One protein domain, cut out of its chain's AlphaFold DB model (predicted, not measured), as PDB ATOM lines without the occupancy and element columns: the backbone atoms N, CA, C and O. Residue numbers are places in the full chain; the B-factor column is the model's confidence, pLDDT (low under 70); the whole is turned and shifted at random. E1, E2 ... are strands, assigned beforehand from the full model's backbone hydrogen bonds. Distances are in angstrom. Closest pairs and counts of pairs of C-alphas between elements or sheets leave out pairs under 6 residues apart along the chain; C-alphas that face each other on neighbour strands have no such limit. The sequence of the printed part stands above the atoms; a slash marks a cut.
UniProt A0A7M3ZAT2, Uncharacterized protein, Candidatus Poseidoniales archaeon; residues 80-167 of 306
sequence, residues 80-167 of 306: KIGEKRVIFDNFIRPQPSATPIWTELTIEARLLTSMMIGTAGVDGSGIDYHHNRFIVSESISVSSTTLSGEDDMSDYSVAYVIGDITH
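This is residues 80 to 167 of the 306 residues of an uncharacterized protein of Candidatus Poseidoniales archaeon (UniProt A0A7M3ZAT2). Two small antiparallel sheets of three strands each, one E2, E5 and E4 and the other E1, E6 and E3, lie face to face as a narrow sandwich, their strands running nearly along the length of the rod. A long loop, residues 90 to 103, reaches out to one far end of it. The printed part has 88 residues with six named strands, in the order E1 E2 E3 E4 E5 E6 along the chain, and no named helix; the class is all strand, and the orders across the sheets are E2 - E5 - E4 and E1 - E6 - E3. The whole is loose, with a radius of gyration of the C-alphas of 15.3 A, and the C-alphas span 51 by 23 by 16 A.

E5, residues 137 to 148, is the longest strand with 12 residues; it measures 33.0 A from its first C-alpha at (-6.566, 124.757, -100.485) to its last at (-5.202, 118.169, -68.132). In the same sheet E2, residues 104 to 112, is 26.5 A long, and E4, residues 130 to 134, is 12.4 A long. In the other sheet E6, residues 157 to 162, is 16.6 A long and ends with C-alpha 162 at (-10.479, 111.980, -98.221). E3, residues 119 to 125, is 17.2 A long. E1, residues 84 to 89, is 12.3 A long and begins with C-alpha 84 at (-12.109, 107.161, -92.549).

In the sheet E2 E5 E4 the inner strand is E5, and E2 and E4 are the edge strands. E5 and E2 are antiparallel at 178 degrees; the C-alphas of Thr 106 and Thr 146 face each other at 4.2 A, and N 111 and O 140 are within hydrogen-bond range at 2.8 A. E5 and E4 form a hairpin, antiparallel at 156 degrees; C-alphas 138 and 133 face each other at 4.3 A, and N 134 and O 137 are within hydrogen-bond range at 2.8 A. This sheet is not strongly twisted, but only just: its C-alphas lie up to 3.8 A off their best plane. The sheet E1 E6 E3 makes a sandwich with it, two sheets face to face: the parts that face each other are 10.6 A apart centre to centre, their best planes are 7 degrees apart, and the strands of the one stand at 18 degrees to those of the other. Here E6 is the inner strand. E6 and E1 are antiparallel at 150 degrees, with N 85 and O 160 within hydrogen-bond range at 2.8 A. E6 and E3 are antiparallel at 171 degrees, with N 159 and O 123 within hydrogen-bond range at 2.8 A. This sheet is twisted, its C-alphas lying up to 4.8 A off the best plane. Across the sandwich, the closest C-alphas of E1 and E2 are those of Ile 87 and Leu 111, 7.5 A apart. E1 and E4 are apart, and so are E4 and E6.

The two C-alphas farthest apart are those of Ala 98 and Thr 166, 51.6 A, while those of Lys 80 and His 167, the first and last printed, are 14.1 A apart. The chain changes sheet at the links E1 to E2, E2 to E3, E3 to E4 and E5 to E6. The link E1 to E2, 14 residues, is long; E3 to E4 and E4 to E5 are tight, and E2 to E3 and E5 to E6 are short. The printed part has no cut. The mean pLDDT of the printed part is 88.7, and no printed residue is under 70.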
ATOM      1  N   LYS A  80      -6.173 105.987 -98.880       86.81
ATOM      2  CA  LYS A  80      -7.232 105.518 -99.780       86.81
ATOM      3  C   LYS A  80      -8.430 106.459 -99.732       86.81
ATOM      4  O   LYS A  80      -8.797 106.967 -98.675       86.81
ATOM      5  N   ILE A  81      -9.049 106.666-100.889       88.44
ATOM      6  CA  ILE A  81     -10.222 107.528-101.021       88.44
ATOM      7  C   ILE A  81     -11.442 106.845-100.392       88.44
ATOM      8  O   ILE A  81     -11.625 105.637-100.544       88.44
ATOM      9  N   GLY A  82     -12.265 107.615 -99.680       86.50
ATOM     10  CA  GLY A  82     -13.504 107.143 -99.058       86.50
ATOM     11  C   GLY A  82     -13.323 106.381 -97.742       86.50
ATOM     12  O   GLY A  82     -14.314 106.051 -97.096       86.50
ATOM     13  N   GLU A  83     -12.087 106.128 -97.306       89.75
ATOM     14  CA  GLU A  83     -11.817 105.516 -96.004       89.75
ATOM     15  C   GLU A  83     -11.687 106.586 -94.911       89.75
ATOM     16  O   GLU A  83     -11.037 107.618 -95.100       89.75
ATOM     17  N   LYS A  84     -12.294 106.327 -93.743       88.56
ATOM     18  CA  LYS A  84     -12.109 107.161 -92.549       88.56
ATOM     19  C   LYS A  84     -10.685 106.979 -92.039       88.56
ATOM     20  O   LYS A  84     -10.255 105.861 -91.761       88.56
ATOM     21  N   ARG A  85      -9.973 108.092 -91.919       89.56
ATOM     22  CA  ARG A  85      -8.623 108.198 -91.371       89.56
ATOM     23  C   ARG A  85      -8.634 109.166 -90.203       89.56
ATOM     24  O   ARG A  85      -9.577 109.927 -90.011       89.56
ATOM     25  N   VAL A  86      -7.592 109.101 -89.399       88.94
ATOM     26  CA  VAL A  86      -7.467 109.863 -88.163       88.94
ATOM     27  C   VAL A  86      -6.310 110.843 -88.333       88.94
ATOM     28  O   VAL A  86      -5.259 110.457 -88.834       88.94
ATOM     29  N   ILE A  87      -6.511 112.114 -87.971       89.44
ATOM     30  CA  ILE A  87      -5.410 113.080 -87.831       89.44
ATOM     31  C   ILE A  87      -4.637 112.730 -86.560       89.44
ATOM     32  O   ILE A  87      -3.428 112.541 -86.601       89.44
ATOM     33  N   PHE A  88      -5.362 112.618 -85.449       91.44
ATOM     34  CA  PHE A  88      -4.908 112.018 -84.202       91.44
ATOM     35  C   PHE A  88      -6.130 111.514 -83.424       91.44
ATOM     36  O   PHE A  88      -7.223 112.072 -83.527       91.44
ATOM     37  N   ASP A  89      -5.938 110.446 -82.665       90.81
ATOM     38  CA  ASP A  89      -6.924 109.855 -81.755       90.81
ATOM     39  C   ASP A  89      -6.246 109.596 -80.414       90.81
ATOM     40  O   ASP A  89      -5.017 109.592 -80.389       90.81
ATOM     41  N   ASN A  90      -7.008 109.384 -79.337       91.19
ATOM     42  CA  ASN A  90      -6.503 109.161 -77.979       91.19
ATOM     43  C   ASN A  90      -5.274 108.229 -77.969       91.19
ATOM     44  O   ASN A  90      -5.386 106.998 -77.962       91.19
ATOM     45  N   PHE A  91      -4.097 108.853 -78.001       93.12
ATOM     46  CA  PHE A  91      -2.815 108.203 -78.227       93.12
ATOM     47  C   PHE A  91      -2.040 108.064 -76.926       93.12
ATOM     48  O   PHE A  91      -1.034 107.361 -76.895       93.12
ATOM     49  N   ILE A  92      -2.477 108.716 -75.848       91.50
ATOM     50  CA  ILE A  92      -1.888 108.516 -74.532       91.50
ATOM     51  C   ILE A  92      -2.455 107.226 -73.958       91.50
ATOM     52  O   ILE A  92      -3.661 107.039 -73.820       91.50
ATOM     53  N   ARG A  93      -1.565 106.295 -73.631       88.88
ATOM     54  CA  ARG A  93      -1.983 105.028 -73.034       88.88
ATOM     55  C   ARG A  93      -2.393 105.239 -71.574       88.88
ATOM     56  O   ARG A  93      -1.776 106.074 -70.913       88.88
ATOM     57  N   PRO A  94      -3.332 104.438 -71.036       84.31
ATOM     58  CA  PRO A  94      -3.653 104.450 -69.612       84.31
ATOM     59  C   PRO A  94      -2.392 104.275 -68.758       84.31
ATOM     60  O   PRO A  94      -1.605 103.350 -68.989       84.31
ATOM     61  N   GLN A  95      -2.194 105.169 -67.788       79.81
ATOM     62  CA  GLN A  95      -0.993 105.222 -66.952       79.81
ATOM     63  C   GLN A  95      -1.334 104.883 -65.497       79.81
ATOM     64  O   GLN A  95      -2.445 105.148 -65.046       79.81
ATOM     65  N   PRO A  96      -0.402 104.298 -64.727       77.38
ATOM     66  CA  PRO A  96      -0.618 104.094 -63.302       77.38
ATOM     67  C   PRO A  96      -0.738 105.446 -62.585       77.38
ATOM     68  O   PRO A  96       0.173 106.271 -62.641       77.38
ATOM     69  N   SER A  97      -1.832 105.634 -61.844       71.56
ATOM     70  CA  SER A  97      -2.178 106.890 -61.156       71.56
ATOM     71  C   SER A  97      -1.134 107.383 -60.146       71.56
ATOM     72  O   SER A  97      -1.103 108.564 -59.815       71.56
ATOM     73  N   ALA A  98      -0.254 106.502 -59.660       73.75
ATOM     74  CA  ALA A  98       0.786 106.851 -58.695       73.75
ATOM     75  C   ALA A  98       1.978 107.610 -59.309       73.75
ATOM     76  O   ALA A  98       2.620 108.389 -58.606       73.75
ATOM     77  N   THR A  99       2.296 107.378 -60.588       79.88
ATOM     78  CA  THR A  99       3.451 107.984 -61.277       79.88
ATOM     79  C   THR A  99       3.167 108.125 -62.780       79.88
ATOM     80  O   THR A  99       3.693 107.334 -63.574       79.88
ATOM     81  N   PRO A 100       2.316 109.082 -63.192       83.44
ATOM     82  CA  PRO A 100       2.070 109.331 -64.607       83.44
ATOM     83  C   PRO A 100       3.328 109.896 -65.285       83.44
ATOM     84  O   PRO A 100       4.048 110.714 -64.712       83.44
ATOM     85  N   ILE A 101       3.587 109.454 -66.516       86.75
ATOM     86  CA  ILE A 101       4.613 110.016 -67.407       86.75
ATOM     87  C   ILE A 101       4.134 111.358 -67.974       86.75
ATOM     88  O   ILE A 101       4.934 112.281 -68.112       86.75
ATOM     89  N   TRP A 102       2.838 111.472 -68.287       89.75
ATOM     90  CA  TRP A 102       2.234 112.680 -68.857       89.75
ATOM     91  C   TRP A 102       1.198 113.258 -67.897       89.75
ATOM     92  O   TRP A 102       0.278 112.558 -67.488       89.75
ATOM     93  N   THR A 103       1.334 114.538 -67.559       88.31
ATOM     94  CA  THR A 103       0.385 115.271 -66.702       88.31
ATOM     95  C   THR A 103      -0.441 116.293 -67.474       88.31
ATOM     96  O   THR A 103      -1.582 116.571 -67.114       88.31
ATOM     97  N   GLU A 104       0.140 116.856 -68.531       90.31
ATOM     98  CA  GLU A 104      -0.475 117.859 -69.394       90.31
ATOM     99  C   GLU A 104      -0.185 117.498 -70.850       90.31
ATOM    100  O   GLU A 104       0.936 117.106 -71.192       90.31
ATOM    101  N   LEU A 105      -1.193 117.647 -71.708       90.88
ATOM    102  CA  LEU A 105      -1.068 117.440 -73.144       90.88
ATOM    103  C   LEU A 105      -1.515 118.698 -73.881       90.88
ATOM    104  O   LEU A 105      -2.686 119.051 -73.836       90.88
ATOM    105  N   THR A 106      -0.607 119.334 -74.618       92.56
ATOM    106  CA  THR A 106      -0.956 120.413 -75.550       92.56
ATOM    107  C   THR A 106      -0.889 119.906 -76.985       92.56
ATOM    108  O   THR A 106       0.171 119.470 -77.437       92.56
ATOM    109  N   ILE A 107      -2.009 119.983 -77.706       91.81
ATOM    110  CA  ILE A 107      -2.127 119.531 -79.096       91.81
ATOM    111  C   ILE A 107      -2.238 120.744 -80.021       91.81
ATOM    112  O   ILE A 107      -3.118 121.589 -79.859       91.81
ATOM    113  N   GLU A 108      -1.372 120.794 -81.032       93.81
ATOM    114  CA  GLU A 108      -1.532 121.631 -82.220       93.81
ATOM    115  C   GLU A 108      -1.442 120.724 -83.447       93.81
ATOM    116  O   GLU A 108      -0.445 120.027 -83.642       93.81
ATOM    117  N   ALA A 109      -2.478 120.731 -84.285       92.69
ATOM    118  CA  ALA A 109      -2.525 119.895 -85.480       92.69
ATOM    119  C   ALA A 109      -3.023 120.688 -86.683       92.69
ATOM    120  O   ALA A 109      -3.918 121.530 -86.571       92.69
ATOM    121  N   ARG A 110      -2.443 120.407 -87.852       93.19
ATOM    122  CA  ARG A 110      -2.846 121.009 -89.124       93.19
ATOM    123  C   ARG A 110      -2.800 119.973 -90.233       93.19
ATOM    124  O   ARG A 110      -1.757 119.372 -90.474       93.19
ATOM    125  N   LEU A 111      -3.911 119.823 -90.939       92.50
ATOM    126  CA  LEU A 111      -4.007 119.067 -92.178       92.50
ATOM    127  C   LEU A 111      -4.211 120.055 -93.320       92.50
ATOM    128  O   LEU A 111      -5.095 120.906 -93.253       92.50
ATOM    129  N   LEU A 112      -3.382 119.940 -94.354       92.31
ATOM    130  CA  LEU A 112      -3.454 120.754 -95.562       92.31
ATOM    131  C   LEU A 112      -3.674 119.839 -96.754       92.31
ATOM    132  O   LEU A 112      -2.932 118.872 -96.941       92.31
ATOM    133  N   THR A 113      -4.664 120.161 -97.576       91.69
ATOM    134  CA  THR A 113      -4.907 119.429 -98.815       91.69
ATOM    135  C   THR A 113      -4.415 120.199-100.040       91.69
ATOM    136  O   THR A 113      -4.174 121.414-100.012       91.69
ATOM    137  N   SER A 114      -4.261 119.462-101.141       91.31
ATOM    138  CA  SER A 114      -3.950 120.032-102.448       91.31
ATOM    139  C   SER A 114      -5.207 120.560-103.148       91.31
ATOM    140  O   SER A 114      -6.335 120.346-102.718       91.31
ATOM    141  N   MET A 115      -5.019 121.198-104.301       92.56
ATOM    142  CA  MET A 115      -6.123 121.720-105.113       92.56
ATOM    143  C   MET A 115      -7.065 120.634-105.643       92.56
ATOM    144  O   MET A 115      -8.237 120.903-105.897       92.56
ATOM    145  N   MET A 116      -6.541 119.421-105.834       90.81
ATOM    146  CA  MET A 116      -7.239 118.309-106.482       90.81
ATOM    147  C   MET A 116      -7.751 117.253-105.505       90.81
ATOM    148  O   MET A 116      -8.489 116.363-105.916       90.81
ATOM    149  N   ILE A 117      -7.368 117.336-104.233       90.12
ATOM    150  CA  ILE A 117      -7.750 116.372-103.204       90.12
ATOM    151  C   ILE A 117      -8.339 117.175-102.055       90.12
ATOM    152  O   ILE A 117      -7.680 118.064-101.533       90.12
ATOM    153  N   GLY A 118      -9.584 116.888-101.695       89.50
ATOM    154  CA  GLY A 118     -10.275 117.535-100.583       89.50
ATOM    155  C   GLY A 118     -10.805 116.517 -99.590       89.50
ATOM    156  O   GLY A 118     -10.741 115.303 -99.817       89.50
ATOM    157  N   THR A 119     -11.348 117.011 -98.487       91.19
ATOM    158  CA  THR A 119     -12.028 116.184 -97.497       91.19
ATOM    159  C   THR A 119     -13.514 116.065 -97.843       91.19
ATOM    160  O   THR A 119     -14.189 117.027 -98.213       91.19
ATOM    161  N   ALA A 120     -14.036 114.841 -97.771       88.00
ATOM    162  CA  ALA A 120     -15.466 114.569 -97.899       88.00
ATOM    163  C   ALA A 120     -16.211 114.819 -96.582       88.00
ATOM    164  O   ALA A 120     -17.387 115.180 -96.594       88.00
ATOM    165  N   GLY A 121     -15.524 114.630 -95.457       87.38
ATOM    166  CA  GLY A 121     -16.064 114.845 -94.126       87.38
ATOM    167  C   GLY A 121     -14.955 114.924 -93.090       87.38
ATOM    168  O   GLY A 121     -13.872 114.359 -93.274       87.38
ATOM    169  N   VAL A 122     -15.249 115.644 -92.014       91.12
ATOM    170  CA  VAL A 122     -14.389 115.807 -90.845       91.12
ATOM    171  C   VAL A 122     -15.262 115.588 -89.625       91.12
ATOM    172  O   VAL A 122     -16.370 116.123 -89.560       91.12
ATOM    173  N   ASP A 123     -14.775 114.773 -88.706       90.81
ATOM    174  CA  ASP A 123     -15.476 114.361 -87.499       90.81
ATOM    175  C   ASP A 123     -14.522 114.550 -86.324       90.81
ATOM    176  O   ASP A 123     -13.402 114.042 -86.358       90.81
ATOM    177  N   GLY A 124     -14.932 115.325 -85.327       90.12
ATOM    178  CA  GLY A 124     -14.114 115.643 -84.164       90.12
ATOM    179  C   GLY A 124     -14.896 115.433 -82.877       90.12
ATOM    180  O   GLY A 124     -16.051 115.850 -82.780       90.12
ATOM    181  N   SER A 125     -14.261 114.802 -81.895       89.56
ATOM    182  CA  SER A 125     -14.789 114.590 -80.548       89.56
ATOM    183  C   SER A 125     -13.771 115.052 -79.510       89.56
ATOM    184  O   SER A 125     -12.565 114.912 -79.706       89.56
ATOM    185  N   GLY A 126     -14.252 115.650 -78.419       85.44
ATOM    186  CA  GLY A 126     -13.414 116.081 -77.291       85.44
ATOM    187  C   GLY A 126     -12.463 117.256 -77.558       85.44
ATOM    188  O   GLY A 126     -11.824 117.735 -76.627       85.44
ATOM    189  N   ILE A 127     -12.368 117.758 -78.797       89.56
ATOM    190  CA  ILE A 127     -11.506 118.890 -79.150       89.56
ATOM    191  C   ILE A 127     -12.123 119.771 -80.242       89.56
ATOM    192  O   ILE A 127     -12.703 119.279 -81.214       89.56
ATOM    193  N   ASP A 128     -11.969 121.086 -80.091       91.38
ATOM    194  CA  ASP A 128     -12.436 122.057 -81.075       91.38
ATOM    195  C   ASP A 128     -11.513 122.079 -82.299       91.38
ATOM    196  O   ASP A 128     -10.288 122.209 -82.197       91.38
ATOM    197  N   TYR A 129     -12.110 122.007 -83.488       93.06
ATOM    198  CA  TYR A 129     -11.396 122.090 -84.757       93.06
ATOM    199  C   TYR A 129     -12.029 123.129 -85.684       93.06
ATOM    200  O   TYR A 129     -13.233 123.387 -85.665       93.06
ATOM    201  N   HIS A 130     -11.201 123.714 -86.543       93.31
ATOM    202  CA  HIS A 130     -11.638 124.586 -87.625       93.31
ATOM    203  C   HIS A 130     -11.406 123.898 -88.963       93.31
ATOM    204  O   HIS A 130     -10.308 123.412 -89.230       93.31
ATOM    205  N   HIS A 131     -12.424 123.894 -89.819       94.12
ATOM    206  CA  HIS A 131     -12.362 123.339 -91.167       94.12
ATOM    207  C   HIS A 131     -12.755 124.420 -92.165       94.12
ATOM    208  O   HIS A 131     -13.913 124.816 -92.244       94.12
ATOM    209  N   ASN A 132     -11.762 124.918 -92.900       93.81
ATOM    210  CA  ASN A 132     -11.926 126.055 -93.797       93.81
ATOM    211  C   ASN A 132     -11.281 125.772 -95.157       93.81
ATOM    212  O   ASN A 132     -10.284 125.052 -95.255       93.81
ATOM    213  N   ARG A 133     -11.805 126.407 -96.207       93.12
ATOM    214  CA  ARG A 133     -11.171 126.475 -97.527       93.12
ATOM    215  C   ARG A 133     -10.708 127.888 -97.805       93.12
ATOM    216  O   ARG A 133     -11.434 128.856 -97.592       93.12
ATOM    217  N   PHE A 134      -9.513 127.999 -98.361       89.19
ATOM    218  CA  PHE A 134      -8.981 129.253 -98.857       89.19
ATOM    219  C   PHE A 134      -8.560 129.103-100.312       89.19
ATOM    220  O   PHE A 134      -7.585 128.422-100.629       89.19
ATOM    221  N   ILE A 135      -9.293 129.780-101.200       88.12
ATOM    222  CA  ILE A 135      -9.094 129.784-102.656       88.12
ATOM    223  C   ILE A 135      -9.180 128.374-103.249       88.12
ATOM    224  O   ILE A 135     -10.223 128.011-103.768       88.12
ATOM    225  N   VAL A 136      -8.115 127.582-103.176       88.88
ATOM    226  CA  VAL A 136      -8.003 126.225-103.735       88.88
ATOM    227  C   VAL A 136      -7.353 125.245-102.758       88.88
ATOM    228  O   VAL A 136      -7.059 124.123-103.139       88.88
ATOM    229  N   SER A 137      -7.087 125.650-101.519       90.19
ATOM    230  CA  SER A 137      -6.566 124.757-100.485       90.19
ATOM    231  C   SER A 137      -7.599 124.603 -99.386       90.19
ATOM    232  O   SER A 137      -8.306 125.553 -99.043       90.19
ATOM    233  N   GLU A 138      -7.691 123.397 -98.849       93.75
ATOM    234  CA  GLU A 138      -8.496 123.086 -97.681       93.75
ATOM    235  C   GLU A 138      -7.578 122.824 -96.495       93.75
ATOM    236  O   GLU A 138      -6.531 122.181 -96.622       93.75
ATOM    237  N   SER A 139      -7.973 123.357 -95.346       94.00
ATOM    238  CA  SER A 139      -7.221 123.239 -94.110       94.00
ATOM    239  C   SER A 139      -8.129 122.815 -92.970       94.00
ATOM    240  O   SER A 139      -9.180 123.427 -92.753       94.00
ATOM    241  N   ILE A 140      -7.679 121.821 -92.214       94.12
ATOM    242  CA  ILE A 140      -8.230 121.486 -90.903       94.12
ATOM    243  C   ILE A 140      -7.178 121.877 -89.880       94.12
ATOM    244  O   ILE A 140      -6.033 121.437 -89.978       94.12
ATOM    245  N   SER A 141      -7.543 122.717 -88.922       93.81
ATOM    246  CA  SER A 141      -6.631 123.168 -87.875       93.81
ATOM    247  C   SER A 141      -7.253 122.982 -86.506       93.81
ATOM    248  O   SER A 141      -8.376 123.427 -86.271       93.81
ATOM    249  N   VAL A 142      -6.483 122.388 -85.608       93.38
ATOM    250  CA  VAL A 142      -6.778 122.318 -84.183       93.38
ATOM    251  C   VAL A 142      -5.920 123.373 -83.505       93.38
ATOM    252  O   VAL A 142      -4.689 123.326 -83.576       93.38
ATOM    253  N   SER A 143      -6.587 124.362 -82.917       89.69
ATOM    254  CA  SER A 143      -5.931 125.415 -82.145       89.69
ATOM    255  C   SER A 143      -5.286 124.802 -80.905       89.69
ATOM    256  O   SER A 143      -5.822 123.842 -80.363       89.69
ATOM    257  N   SER A 144      -4.153 125.363 -80.466       88.06
ATOM    258  CA  SER A 144      -3.391 124.912 -79.291       88.06
ATOM    259  C   SER A 144      -4.314 124.656 -78.096       88.06
ATOM    260  O   SER A 144      -4.693 125.596 -77.398       88.06
ATOM    261  N   THR A 145      -4.664 123.390 -77.875       86.50
ATOM    262  CA  THR A 145      -5.602 122.969 -76.829       86.50
ATOM    263  C   THR A 145      -4.833 122.174 -75.798       86.50
ATOM    264  O   THR A 145      -4.140 121.221 -76.155       86.50
ATOM    265  N   THR A 146      -4.932 122.583 -74.536       89.25
ATOM    266  CA  THR A 146      -4.297 121.888 -73.418       89.25
ATOM    267  C   THR A 146      -5.338 121.060 -72.683       89.25
ATOM    268  O   THR A 146      -6.318 121.609 -72.187       89.25
ATOM    269  N   LEU A 147      -5.100 119.756 -72.619       87.12
ATOM    270  CA  LEU A 147      -5.870 118.785 -71.856       87.12
ATOM    271  C   LEU A 147      -5.097 118.470 -70.571       87.12
ATOM    272  O   LEU A 147      -3.866 118.331 -70.588       87.12
ATOM    273  N   SER A 148      -5.803 118.404 -69.446       86.44
ATOM    274  CA  SER A 148      -5.202 118.169 -68.132       86.44
ATOM    275  C   SER A 148      -6.073 117.221 -67.327       86.44
ATOM    276  O   SER A 148      -7.268 117.441 -67.184       86.44
ATOM    277  N   GLY A 149      -5.454 116.195 -66.752       79.94
ATOM    278  CA  GLY A 149      -6.176 115.152 -66.031       79.94
ATOM    279  C   GLY A 149      -6.537 113.958 -66.914       79.94
ATOM    280  O   GLY A 149      -6.583 114.039 -68.138       79.94
ATOM    281  N   GLU A 150      -6.745 112.818 -66.259       77.88
ATOM    282  CA  GLU A 150      -6.919 111.519 -66.914       77.88
ATOM    283  C   GLU A 150      -8.177 111.466 -67.791       77.88
ATOM    284  O   GLU A 150      -8.113 110.943 -68.900       77.88
ATOM    285  N   ASP A 151      -9.281 112.067 -67.336       79.75
ATOM    286  CA  ASP A 151     -10.562 112.061 -68.052       79.75
ATOM    287  C   ASP A 151     -10.462 112.811 -69.393       79.75
ATOM    288  O   ASP A 151     -10.749 112.236 -70.444       79.75
ATOM    289  N   ASP A 152      -9.958 114.050 -69.385       81.06
ATOM    290  CA  ASP A 152      -9.812 114.882 -70.590       81.06
ATOM    291  C   ASP A 152      -8.785 114.299 -71.577       81.06
ATOM    292  O   ASP A 152      -8.936 114.407 -72.793       81.06
ATOM    293  N   MET A 153      -7.740 113.637 -71.070       82.88
ATOM    294  CA  MET A 153      -6.723 112.962 -71.888       82.88
ATOM    295  C   MET A 153      -7.183 111.589 -72.409       82.88
ATOM    296  O   MET A 153      -6.421 110.933 -73.117       82.88
ATOM    297  N   SER A 154      -8.398 111.141 -72.076       81.88
ATOM    298  CA  SER A 154      -8.922 109.829 -72.483       81.88
ATOM    299  C   SER A 154      -9.938 109.872 -73.632       81.88
ATOM    300  O   SER A 154     -10.172 108.839 -74.267       81.88
ATOM    301  N   ASP A 155     -10.509 111.037 -73.946       86.12
ATOM    302  CA  ASP A 155     -11.569 111.166 -74.954       86.12
ATOM    303  C   ASP A 155     -11.339 112.374 -75.870       86.12
ATOM    304  O   ASP A 155     -11.926 113.440 -75.704       86.12
ATOM    305  N   TYR A 156     -10.451 112.210 -76.853       90.50
ATOM    306  CA  TYR A 156     -10.235 113.187 -77.917       90.50
ATOM    307  C   TYR A 156      -9.910 112.487 -79.238       90.50
ATOM    308  O   TYR A 156      -9.129 111.533 -79.282       90.50
ATOM    309  N   SER A 157     -10.495 112.968 -80.333       91.62
ATOM    310  CA  SER A 157     -10.272 112.403 -81.663       91.62
ATOM    311  C   SER A 157     -10.593 113.421 -82.745       91.62
ATOM    312  O   SER A 157     -11.603 114.117 -82.670       91.62
ATOM    313  N   VAL A 158      -9.763 113.491 -83.784       93.69
ATOM    314  CA  VAL A 158     -10.096 114.210 -85.019       93.69
ATOM    315  C   VAL A 158      -9.844 113.286 -86.192       93.69
ATOM    316  O   VAL A 158      -8.712 112.891 -86.471       93.69
ATOM    317  N   ALA A 159     -10.910 112.965 -86.908       92.31
ATOM    318  CA  ALA A 159     -10.914 112.093 -88.063       92.31
ATOM    319  C   ALA A 159     -11.349 112.836 -89.327       92.31
ATOM    320  O   ALA A 159     -12.118 113.796 -89.298       92.31
ATOM    321  N   TYR A 160     -10.863 112.362 -90.465       92.38
ATOM    322  CA  TYR A 160     -11.157 112.906 -91.778       92.38
ATOM    323  C   TYR A 160     -11.390 111.780 -92.781       92.38
ATOM    324  O   TYR A 160     -10.892 110.664 -92.639       92.38
ATOM    325  N   VAL A 161     -12.151 112.081 -93.823       92.62
ATOM    326  CA  VAL A 161     -12.322 111.205 -94.983       92.62
ATOM    327  C   VAL A 161     -11.825 111.973 -96.192       92.62
ATOM    328  O   VAL A 161     -12.332 113.059 -96.477       92.62
ATOM    329  N   ILE A 162     -10.849 111.427 -96.916       90.44
ATOM    330  CA  ILE A 162     -10.479 111.980 -98.221       90.44
ATOM    331  C   ILE A 162     -11.578 111.633 -99.215       90.44
ATOM    332  O   ILE A 162     -11.956 110.469 -99.355       90.44
ATOM    333  N   GLY A 163     -12.103 112.657 -99.878       86.25
ATOM    334  CA  GLY A 163     -13.125 112.490-100.898       86.25
ATOM    335  C   GLY A 163     -12.543 112.217-102.277       86.25
ATOM    336  O   GLY A 163     -11.357 112.427-102.535       86.25
ATOM    337  N   ASP A 164     -13.419 111.783-103.178       86.56
ATOM    338  CA  ASP A 164     -13.126 111.721-104.607       86.56
ATOM    339  C   ASP A 164     -12.838 113.119-105.182       86.56
ATOM    340  O   ASP A 164     -12.992 114.154-104.528       86.56
ATOM    341  N   ILE A 165     -12.480 113.167-106.465       86.38
ATOM    342  CA  ILE A 165     -12.185 114.411-107.191       86.38
ATOM    343  C   ILE A 165     -13.316 115.457-107.117       86.38
ATOM    344  O   ILE A 165     -13.055 116.658-107.196       86.38
ATOM    345  N   THR A 166     -14.563 115.025-106.915       85.25
ATOM    346  CA  THR A 166     -15.743 115.888-106.732       85.25
ATOM    347  C   THR A 166     -15.706 116.690-105.432       85.25
ATOM    348  O   THR A 166     -16.270 117.777-105.371       85.25
ATOM    349  N   HIS A 167     -15.010 116.196-104.407       87.38
ATOM    350  CA  HIS A 167     -14.825 116.887-103.130       87.38
ATOM    351  C   HIS A 167     -13.613 117.817-103.129       87.38
ATOM    352  O   HIS A 167     -13.364 118.501-102.138       87.38
TER     353      HIS A 167